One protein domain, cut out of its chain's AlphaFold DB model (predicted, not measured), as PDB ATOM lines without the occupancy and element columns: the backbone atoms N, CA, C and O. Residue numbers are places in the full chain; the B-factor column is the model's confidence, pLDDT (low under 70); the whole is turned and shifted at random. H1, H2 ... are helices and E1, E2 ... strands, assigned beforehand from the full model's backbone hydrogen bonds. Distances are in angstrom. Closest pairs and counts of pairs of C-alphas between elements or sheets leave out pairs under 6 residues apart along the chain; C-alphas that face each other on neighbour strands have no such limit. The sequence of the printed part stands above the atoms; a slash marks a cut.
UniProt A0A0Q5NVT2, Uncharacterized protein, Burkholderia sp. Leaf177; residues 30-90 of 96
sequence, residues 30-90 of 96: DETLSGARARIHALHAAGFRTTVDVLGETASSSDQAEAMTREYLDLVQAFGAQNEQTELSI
ATOM      1  N   ASP A  30      49.217 -27.913  34.213       87.25
ATOM      2  CA  ASP A  30      48.692 -28.359  32.927       87.25
ATOM      3  C   ASP A  30      47.195 -27.995  32.847       87.25
ATOM      4  O   ASP A  30      46.609 -27.571  33.843       87.25
ATOM      5  N   GLU A  31      46.584 -28.167  31.678       86.56
ATOM      6  CA  GLU A  31      45.128 -28.066  31.486       86.56
ATOM      7  C   GLU A  31      44.436 -29.410  31.778       86.56
ATOM      8  O   GLU A  31      43.225 -29.465  31.974       86.56
ATOM      9  N   THR A  32      45.200 -30.509  31.821       90.12
ATOM     10  CA  THR A  32      44.684 -31.861  32.077       90.12
ATOM     11  C   THR A  32      45.049 -32.368  33.471       90.12
ATOM     12  O   THR A  32      46.146 -32.119  33.977       90.12
ATOM     13  N   LEU A  33      44.177 -33.195  34.059       89.38
ATOM     14  CA  LEU A  33      44.456 -33.872  35.329       89.38
ATOM     15  C   LEU A  33      45.752 -34.700  35.271       89.38
ATOM     16  O   LEU A  33      46.551 -34.679  36.203       89.38
ATOM     17  N   SER A  34      45.989 -35.404  34.161       91.69
ATOM     18  CA  SER A  34      47.195 -36.225  33.988       91.69
ATOM     19  C   SER A  34      48.485 -35.395  34.026       91.69
ATOM     20  O   SER A  34      49.436 -35.762  34.719       91.69
ATOM     21  N   GLY A  35      48.503 -34.241  33.352       92.62
ATOM     22  CA  GLY A  35      49.650 -33.336  33.357       92.62
ATOM     23  C   GLY A  35      49.843 -32.653  34.710       92.62
ATOM     24  O   GLY A  35      50.975 -32.542  35.188       92.62
ATOM     25  N   ALA A  36      48.747 -32.280  35.382       92.56
ATOM     26  CA  ALA A  36      48.797 -31.751  36.741       92.56
ATOM     27  C   ALA A  36      49.457 -32.753  37.701       92.56
ATOM     28  O   ALA A  36      50.377 -32.391  38.434       92.56
ATOM     29  N   ARG A  37      49.077 -34.032  37.624       93.38
ATOM     30  CA  ARG A  37      49.660 -35.099  38.449       93.38
ATOM     31  C   ARG A  37      51.126 -35.364  38.151       93.38
ATOM     32  O   ARG A  37      51.917 -35.474  39.081       93.38
ATOM     33  N   ALA A  38      51.521 -35.373  36.879       94.19
ATOM     34  CA  ALA A  38      52.934 -35.478  36.518       94.19
ATOM     35  C   ALA A  38      53.772 -34.371  37.187       94.19
ATOM     36  O   ALA A  38      54.879 -34.627  37.664       94.19
ATOM     37  N   ARG A  39      53.231 -33.147  37.284       94.62
ATOM     38  CA  ARG A  39      53.901 -32.052  37.992       94.62
ATOM     39  C   ARG A  39      53.866 -32.201  39.511       94.62
ATOM     40  O   ARG A  39      54.879 -31.912  40.143       94.62
ATOM     41  N   ILE A  40      52.752 -32.654  40.083       95.19
ATOM     42  CA  ILE A  40      52.637 -32.944  41.521       95.19
ATOM     43  C   ILE A  40      53.713 -33.951  41.936       95.19
ATOM     44  O   ILE A  40      54.525 -33.649  42.807       95.19
ATOM     45  N   HIS A  41      53.814 -35.080  41.233       95.38
ATOM     46  CA  HIS A  41      54.824 -36.099  41.513       95.38
ATOM     47  C   HIS A  41      56.255 -35.576  41.352       95.38
ATOM     48  O   HIS A  41      57.118 -35.898  42.165       95.38
ATOM     49  N   ALA A  42      56.521 -34.736  40.344       95.75
ATOM     50  CA  ALA A  42      57.835 -34.116  40.181       95.75
ATOM     51  C   ALA A  42      58.197 -33.189  41.359       95.75
ATOM     52  O   ALA A  42      59.351 -33.160  41.786       95.75
ATOM     53  N   LEU A  43      57.224 -32.451  41.906       95.94
ATOM     54  CA  LEU A  43      57.416 -31.598  43.083       95.94
ATOM     55  C   LEU A  43      57.598 -32.420  44.362       95.94
ATOM     56  O   LEU A  43      58.495 -32.118  45.150       95.94
ATOM     57  N   HIS A  44      56.818 -33.488  44.539       96.50
ATOM     58  CA  HIS A  44      56.978 -34.424  45.656       96.50
ATOM     59  C   HIS A  44      58.348 -35.101  45.634       96.50
ATOM     60  O   HIS A  44      59.013 -35.164  46.664       96.50
ATOM     61  N   ALA A  45      58.816 -35.541  44.459       97.31
ATOM     62  CA  ALA A  45      60.147 -36.125  44.287       97.31
ATOM     63  C   ALA A  45      61.278 -35.140  44.634       97.31
ATOM     64  O   ALA A  45      62.362 -35.557  45.035       97.31
ATOM     65  N   ALA A  46      61.020 -33.836  44.518       97.62
ATOM     66  CA  ALA A  46      61.927 -32.776  44.946       97.62
ATOM     67  C   ALA A  46      61.749 -32.368  46.428       97.62
ATOM     68  O   ALA A  46      62.418 -31.445  46.887       97.62
ATOM     69  N   GLY A  47      60.875 -33.046  47.183       97.69
ATOM     70  CA  GLY A  47      60.657 -32.828  48.616       97.69
ATOM     71  C   GLY A  47      59.642 -31.733  48.963       97.69
ATOM     72  O   GLY A  47      59.552 -31.337  50.124       97.69
ATOM     73  N   PHE A  48      58.877 -31.231  47.990       97.56
ATOM     74  CA  PHE A  48      57.862 -30.200  48.223       97.56
ATOM     75  C   PHE A  48      56.479 -30.801  48.476       97.56
ATOM     76  O   PHE A  48      56.114 -31.821  47.899       97.56
ATOM     77  N   ARG A  49      55.672 -30.106  49.284       97.00
ATOM     78  CA  ARG A  49      54.219 -30.315  49.342       97.00
ATOM     79  C   ARG A  49      53.535 -29.515  48.241       97.00
ATOM     80  O   ARG A  49      54.070 -28.511  47.772       97.00
ATOM     81  N   THR A  50      52.348 -29.954  47.848       96.56
ATOM     82  CA  THR A  50      51.595 -29.343  46.754       96.56
ATOM     83  C   THR A  50      50.211 -28.912  47.204       96.56
ATOM     84  O   THR A  50      49.523 -29.628  47.933       96.56
ATOM     85  N   THR A  51      49.794 -27.759  46.694       95.88
ATOM     86  CA  THR A  51      48.411 -27.288  46.731       95.88
ATOM     87  C   THR A  51      47.984 -27.048  45.289       95.88
ATOM     88  O   THR A  51      48.687 -26.372  44.534       95.88
ATOM     89  N   VAL A  52      46.861 -27.630  44.888       94.25
ATOM     90  CA  VAL A  52      46.279 -27.475  43.556       94.25
ATOM     91  C   VAL A  52      45.287 -26.323  43.598       94.25
ATOM     92  O   VAL A  52      44.355 -26.333  44.397       94.25
ATOM     93  N   ASP A  53      45.486 -25.341  42.725       92.81
ATOM     94  CA  ASP A  53      44.525 -24.273  42.470       92.81
ATOM     95  C   ASP A  53      43.912 -24.471  41.080       92.81
ATOM     96  O   ASP A  53      44.632 -24.511  40.079       92.81
ATOM     97  N   VAL A  54      42.589 -24.623  41.025       89.81
ATOM     98  CA  VAL A  54      41.851 -24.755  39.765       89.81
ATOM     99  C   VAL A  54      41.660 -23.356  39.186       89.81
ATOM    100  O   VAL A  54      41.073 -22.469  39.812       89.81
ATOM    101  N   LEU A  55      42.212 -23.138  37.993       85.12
ATOM    102  CA  LEU A  55      42.128 -21.862  37.290       85.12
ATOM    103  C   LEU A  55      40.878 -21.846  36.408       85.12
ATOM    104  O   LEU A  55      40.730 -22.689  35.530       85.12
ATOM    105  N   GLY A  56      40.010 -20.862  36.618       76.94
ATOM    106  CA  GLY A  56      38.771 -20.688  35.868       76.94
ATOM    107  C   GLY A  56      38.123 -19.344  36.176       76.94
ATOM    108  O   GLY A  56      38.596 -18.593  37.035       76.94
ATOM    109  N   GLU A  57      37.054 -19.031  35.451       69.81
ATOM    110  CA  GLU A  57      36.240 -17.851  35.731       69.81
ATOM    111  C   GLU A  57      35.482 -18.036  37.046       69.81
ATOM    112  O   GLU A  57      34.972 -19.115  37.347       69.81
ATOM    113  N   THR A  58      35.408 -16.974  37.844       80.25
ATOM    114  CA  THR A  58      34.625 -16.968  39.078       80.25
ATOM    115  C   THR A  58      33.146 -17.163  38.746       80.25
ATOM    116  O   THR A  58      32.589 -16.418  37.936       80.25
ATOM    117  N   ALA A  59      32.504 -18.134  39.402       85.00
ATOM    118  CA  ALA A  59      31.080 -18.385  39.228       85.00
ATOM    119  C   ALA A  59      30.262 -17.107  39.483       85.00
ATOM    120  O   ALA A  59      30.354 -16.497  40.545       85.00
ATOM    121  N   SER A  60      29.463 -16.715  38.493       87.19
ATOM    122  CA  SER A  60      28.607 -15.521  38.516       87.19
ATOM    123  C   SER A  60      27.114 -15.867  38.593       87.19
ATOM    124  O   SER A  60      26.264 -14.981  38.633       87.19
ATOM    125  N   SER A  61      26.775 -17.159  38.620       88.19
ATOM    126  CA  SER A  61      25.415 -17.672  38.790       88.19
ATOM    127  C   SER A  61      25.405 -18.937  39.650       88.19
ATOM    128  O   SER A  61      26.446 -19.564  39.861       88.19
ATOM    129  N   SER A  62      24.220 -19.328  40.133       89.75
ATOM    130  CA  SER A  62      24.049 -20.587  40.874       89.75
ATOM    131  C   SER A  62      24.474 -21.788  40.029       89.75
ATOM    132  O   SER A  62      25.263 -22.605  40.486       89.75
ATOM    133  N   ASP A  63      24.040 -21.839  38.768       90.31
ATOM    134  CA  ASP A  63      24.356 -22.940  37.853       90.31
ATOM    135  C   ASP A  63      25.865 -23.070  37.601       90.31
ATOM    136  O   ASP A  63      26.401 -24.178  37.558       90.31
ATOM    137  N   GLN A  64      26.575 -21.940  37.473       89.38
ATOM    138  CA  GLN A  64      28.035 -21.935  37.345       89.38
ATOM    139  C   GLN A  64      28.716 -22.407  38.634       89.38
ATOM    140  O   GLN A  64      29.687 -23.158  38.568       89.38
ATOM    141  N   ALA A  65      28.205 -22.010  39.803       89.38
ATOM    142  CA  ALA A  65      28.735 -22.460  41.088       89.38
ATOM    143  C   ALA A  65      28.526 -23.969  41.285       89.38
ATOM    144  O   ALA A  65      29.428 -24.663  41.751       89.38
ATOM    145  N   GLU A  66      27.372 -24.502  40.878       91.31
ATOM    146  CA  GLU A  66      27.099 -25.939  40.892       91.31
ATOM    147  C   GLU A  66      28.006 -26.707  39.927       91.31
ATOM    148  O   GLU A  66      28.534 -27.758  40.290       91.31
ATOM    149  N   ALA A  67      28.223 -26.189  38.714       90.56
ATOM    150  CA  ALA A  67      29.141 -26.794  37.751       90.56
ATOM    151  C   ALA A  67      30.577 -26.844  38.297       90.56
ATOM    152  O   ALA A  67      31.169 -27.920  38.345       90.56
ATOM    153  N   MET A  68      31.078 -25.721  38.815       90.44
ATOM    154  CA  MET A  68      32.390 -25.640  39.458       90.44
ATOM    155  C   MET A  68      32.495 -26.583  40.667       90.44
ATOM    156  O   MET A  68      33.516 -27.235  40.869       90.44
ATOM    157  N   THR A  69      31.430 -26.708  41.461       91.88
ATOM    158  CA  THR A  69      31.390 -27.641  42.597       91.88
ATOM    159  C   THR A  69      31.532 -29.090  42.132       91.88
ATOM    160  O   THR A  69      32.286 -29.847  42.740       91.88
ATOM    161  N   ARG A  70      30.854 -29.481  41.042       92.81
ATOM    162  CA  ARG A  70      30.997 -30.824  40.455       92.81
ATOM    163  C   ARG A  70      32.436 -31.091  40.009       92.81
ATOM    164  O   ARG A  70      32.983 -32.123  40.376       92.81
ATOM    165  N   GLU A  71      33.075 -30.138  39.335       90.81
ATOM    166  CA  GLU A  71      34.483 -30.263  38.925       90.81
ATOM    167  C   GLU A  71      35.426 -30.465  40.123       90.81
ATOM    168  O   GLU A  71      36.311 -31.324  40.094       90.81
ATOM    169  N   TYR A  72      35.221 -29.721  41.213       92.94
ATOM    170  CA  TYR A  72      35.997 -29.911  42.438       92.94
ATOM    171  C   TYR A  72      35.761 -31.285  43.079       92.94
ATOM    172  O   TYR A  72      36.716 -31.905  43.548       92.94
ATOM    173  N   LEU A  73      34.521 -31.782  43.095       94.81
ATOM    174  CA  LEU A  73      34.214 -33.120  43.613       94.81
ATOM    175  C   LEU A  73      34.877 -34.219  42.774       94.81
ATOM    176  O   LEU A  73      35.450 -35.145  43.348       94.81
ATOM    177  N   ASP A  74      34.868 -34.088  41.447       93.62
ATOM    178  CA  ASP A  74      35.540 -35.022  40.539       93.62
ATOM    179  C   ASP A  74      37.057 -35.051  40.794       93.62
ATOM    180  O   ASP A  74      37.668 -36.122  40.844       93.62
ATOM    181  N   LEU A  75      37.674 -33.890  41.043       93.31
ATOM    182  CA  LEU A  75      39.087 -33.800  41.424       93.31
ATOM    183  C   LEU A  75      39.374 -34.464  42.772       93.31
ATOM    184  O   LEU A  75      40.351 -35.204  42.891       93.31
ATOM    185  N   VAL A  76      38.528 -34.232  43.781       94.62
ATOM    186  CA  VAL A  76      38.662 -34.875  45.098       94.62
ATOM    187  C   VAL A  76      38.577 -36.394  44.963       94.62
ATOM    188  O   VAL A  76      39.403 -37.100  45.541       94.62
ATOM    189  N   GLN A  77      37.633 -36.907  44.169       95.50
ATOM    190  CA  GLN A  77      37.526 -38.341  43.902       95.50
ATOM    191  C   GLN A  77      38.767 -38.878  43.188       95.50
ATOM    192  O   GLN A  77      39.314 -39.901  43.600       95.50
ATOM    193  N   ALA A  78      39.245 -38.187  42.155       93.44
ATOM    194  CA  ALA A  78      40.396 -38.633  41.384       93.44
ATOM    195  C   ALA A  78      41.695 -38.646  42.209       93.44
ATOM    196  O   ALA A  78      42.460 -39.609  42.138       93.44
ATOM    197  N   PHE A  79      41.936 -37.614  43.023       94.19
ATOM    198  CA  PHE A  79      43.081 -37.571  43.937       94.19
ATOM    199  C   PHE A  79      42.947 -38.598  45.066       94.19
ATOM    200  O   PHE A  79      43.913 -39.297  45.378       94.19
ATOM    201  N   GLY A  80      41.747 -38.754  45.630       93.69
ATOM    202  CA  GLY A  80      41.469 -39.723  46.689       93.69
ATOM    203  C   GLY A  80      41.652 -41.174  46.240       93.69
ATOM    204  O   GLY A  80      42.272 -41.959  46.954       93.69
ATOM    205  N   ALA A  81      41.201 -41.526  45.031       93.19
ATOM    206  CA  ALA A  81      41.313 -42.880  44.478       93.19
ATOM    207  C   ALA A  81      42.764 -43.383  44.367       93.19
ATOM    208  O   ALA A  81      43.002 -44.588  44.318       93.19
ATOM    209  N   GLN A  82      43.735 -42.469  44.326       88.25
ATOM    210  CA  GLN A  82      45.160 -42.788  44.212       88.25
ATOM    211  C   GLN A  82      45.969 -42.314  45.420       88.25
ATOM    212  O   GLN A  82      47.197 -42.346  45.382       88.25
ATOM    213  N   ASN A  83      45.278 -41.921  46.497       91.00
ATOM    214  CA  ASN A  83      45.855 -41.421  47.743       91.00
ATOM    215  C   ASN A  83      46.894 -40.303  47.520       91.00
ATOM    216  O   ASN A  83      47.940 -40.261  48.175       91.00
ATOM    217  N   GLU A  84      46.614 -39.423  46.554       93.19
ATOM    218  CA  GLU A  84      47.493 -38.330  46.149       93.19
ATOM    219  C   GLU A  84      47.651 -37.334  47.309       93.19
ATOM    220  O   GLU A  84      46.677 -36.746  47.780       93.19
ATOM    221  N   GLN A  85      48.883 -37.134  47.784       94.06
ATOM    222  CA  GLN A  85      49.180 -36.271  48.933       94.06
ATOM    223  C   GLN A  85      49.243 -34.800  48.505       94.06
ATOM    224  O   GLN A  85      50.310 -34.184  48.456       94.06
ATOM    225  N   THR A  86      48.092 -34.237  48.147       95.19
ATOM    226  CA  THR A  86      47.966 -32.842  47.726       95.19
ATOM    227  C   THR A  86      46.784 -32.157  48.396       95.19
ATOM    228  O   THR A  86      45.762 -32.769  48.686       95.19
ATOM    229  N   GLU A  87      46.920 -30.855  48.611       96.19
ATOM    230  CA  GLU A  87      45.836 -29.994  49.076       96.19
ATOM    231  C   GLU A  87      45.103 -29.373  47.884       96.19
ATOM    232  O   GLU A  87      45.665 -29.268  46.792       96.19
ATOM    233  N   LEU A  88      43.864 -28.932  48.095       94.00
ATOM    234  CA  LEU A  88      43.044 -28.261  47.088       94.00
ATOM    235  C   LEU A  88      42.661 -26.866  47.587       94.00
ATOM    236  O   LEU A  88      42.147 -26.717  48.695       94.00
ATOM    237  N   SER A  89      42.910 -25.846  46.769       93.88
ATOM    238  CA  SER A  89      42.460 -24.481  47.024       93.88
ATOM    239  C   SER A  89      41.052 -24.292  46.463       93.88
ATOM    240  O   SER A  89      40.808 -24.512  45.275       93.88
ATOM    241  N   ILE A  90      40.125 -23.888  47.329       90.31
ATOM    242  CA  ILE A  90      38.731 -23.617  46.970       90.31
ATOM    243  C   ILE A  90      38.501 -22.113  47.062       90.31
ATOM    244  O   ILE A  90      38.851 -21.478  48.059       90.31
TER     245      ILE A  90
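Overview. This is residues 30 to 90 of the 96 residues of an uncharacterized protein of Burkholderia sp. Leaf177 (UniProt A0A0Q5NVT2). Two short parallel strands, E1 and E2, make a small sheet with two helices over one of its faces, H1 near it by residues 36 to 44 and the long H2 by residues 72 to 80. H2 reaches well past the sheet, and residues 60 to 66, of which 62 to 66 belong to H2, stick out at one end of an elongated model. The printed part has 61 residues with two named helices and two named strands, in the order H1, E1, H2, E2, and its class is mostly helix. It is only just loose, close to compact, with a radius of gyration of the C-alphas of 12.7 A and spans of 40 by 21 by 17 A.

Along the chain. E1 is residues 50 to 53 and E2 is residues 86 to 89; C-alpha 89 is at (42.460, -24.481, 47.024). H2, residues 62 to 81, is 28.4 A from first to last C-alpha. H1, residues 33 to 45, is 18.2 A long and begins with C-alpha 33 at (44.456, -33.872, 35.329).

Arrangement. E1 and E2 are parallel neighbours, with 30 degrees between their directions. N 52 and O 87 are 2.8 A apart and N 87 and O 50 are 3.0 A apart, both within hydrogen-bond range. E1, H2 and E2 form a strand-helix-strand unit, two parallel neighbour strands with a helix between them along the chain, and its crossover is right-handed. The closest C-alphas of H2 and E2, those of Phe 79 and Thr 86, are 7.8 A apart. The closest C-alphas of H1 and E1, those of Ile 40 and Thr 50, are 6.4 A apart. H1 and H2 are only just apart, at 8.1 A. In H1 and H2 every O i to N i+4 pair is within hydrogen-bond range.

Size, cuts and confidence. The two C-alphas farthest apart, those of Ala 46 and Ser 62, are 40.0 A apart. The printed part has no cut. The links H1 to E1 and H2 to E2 are tight, and the link E1 to H2 is short. The mean pLDDT of the printed part is 91.8, and residue 57 is under 70.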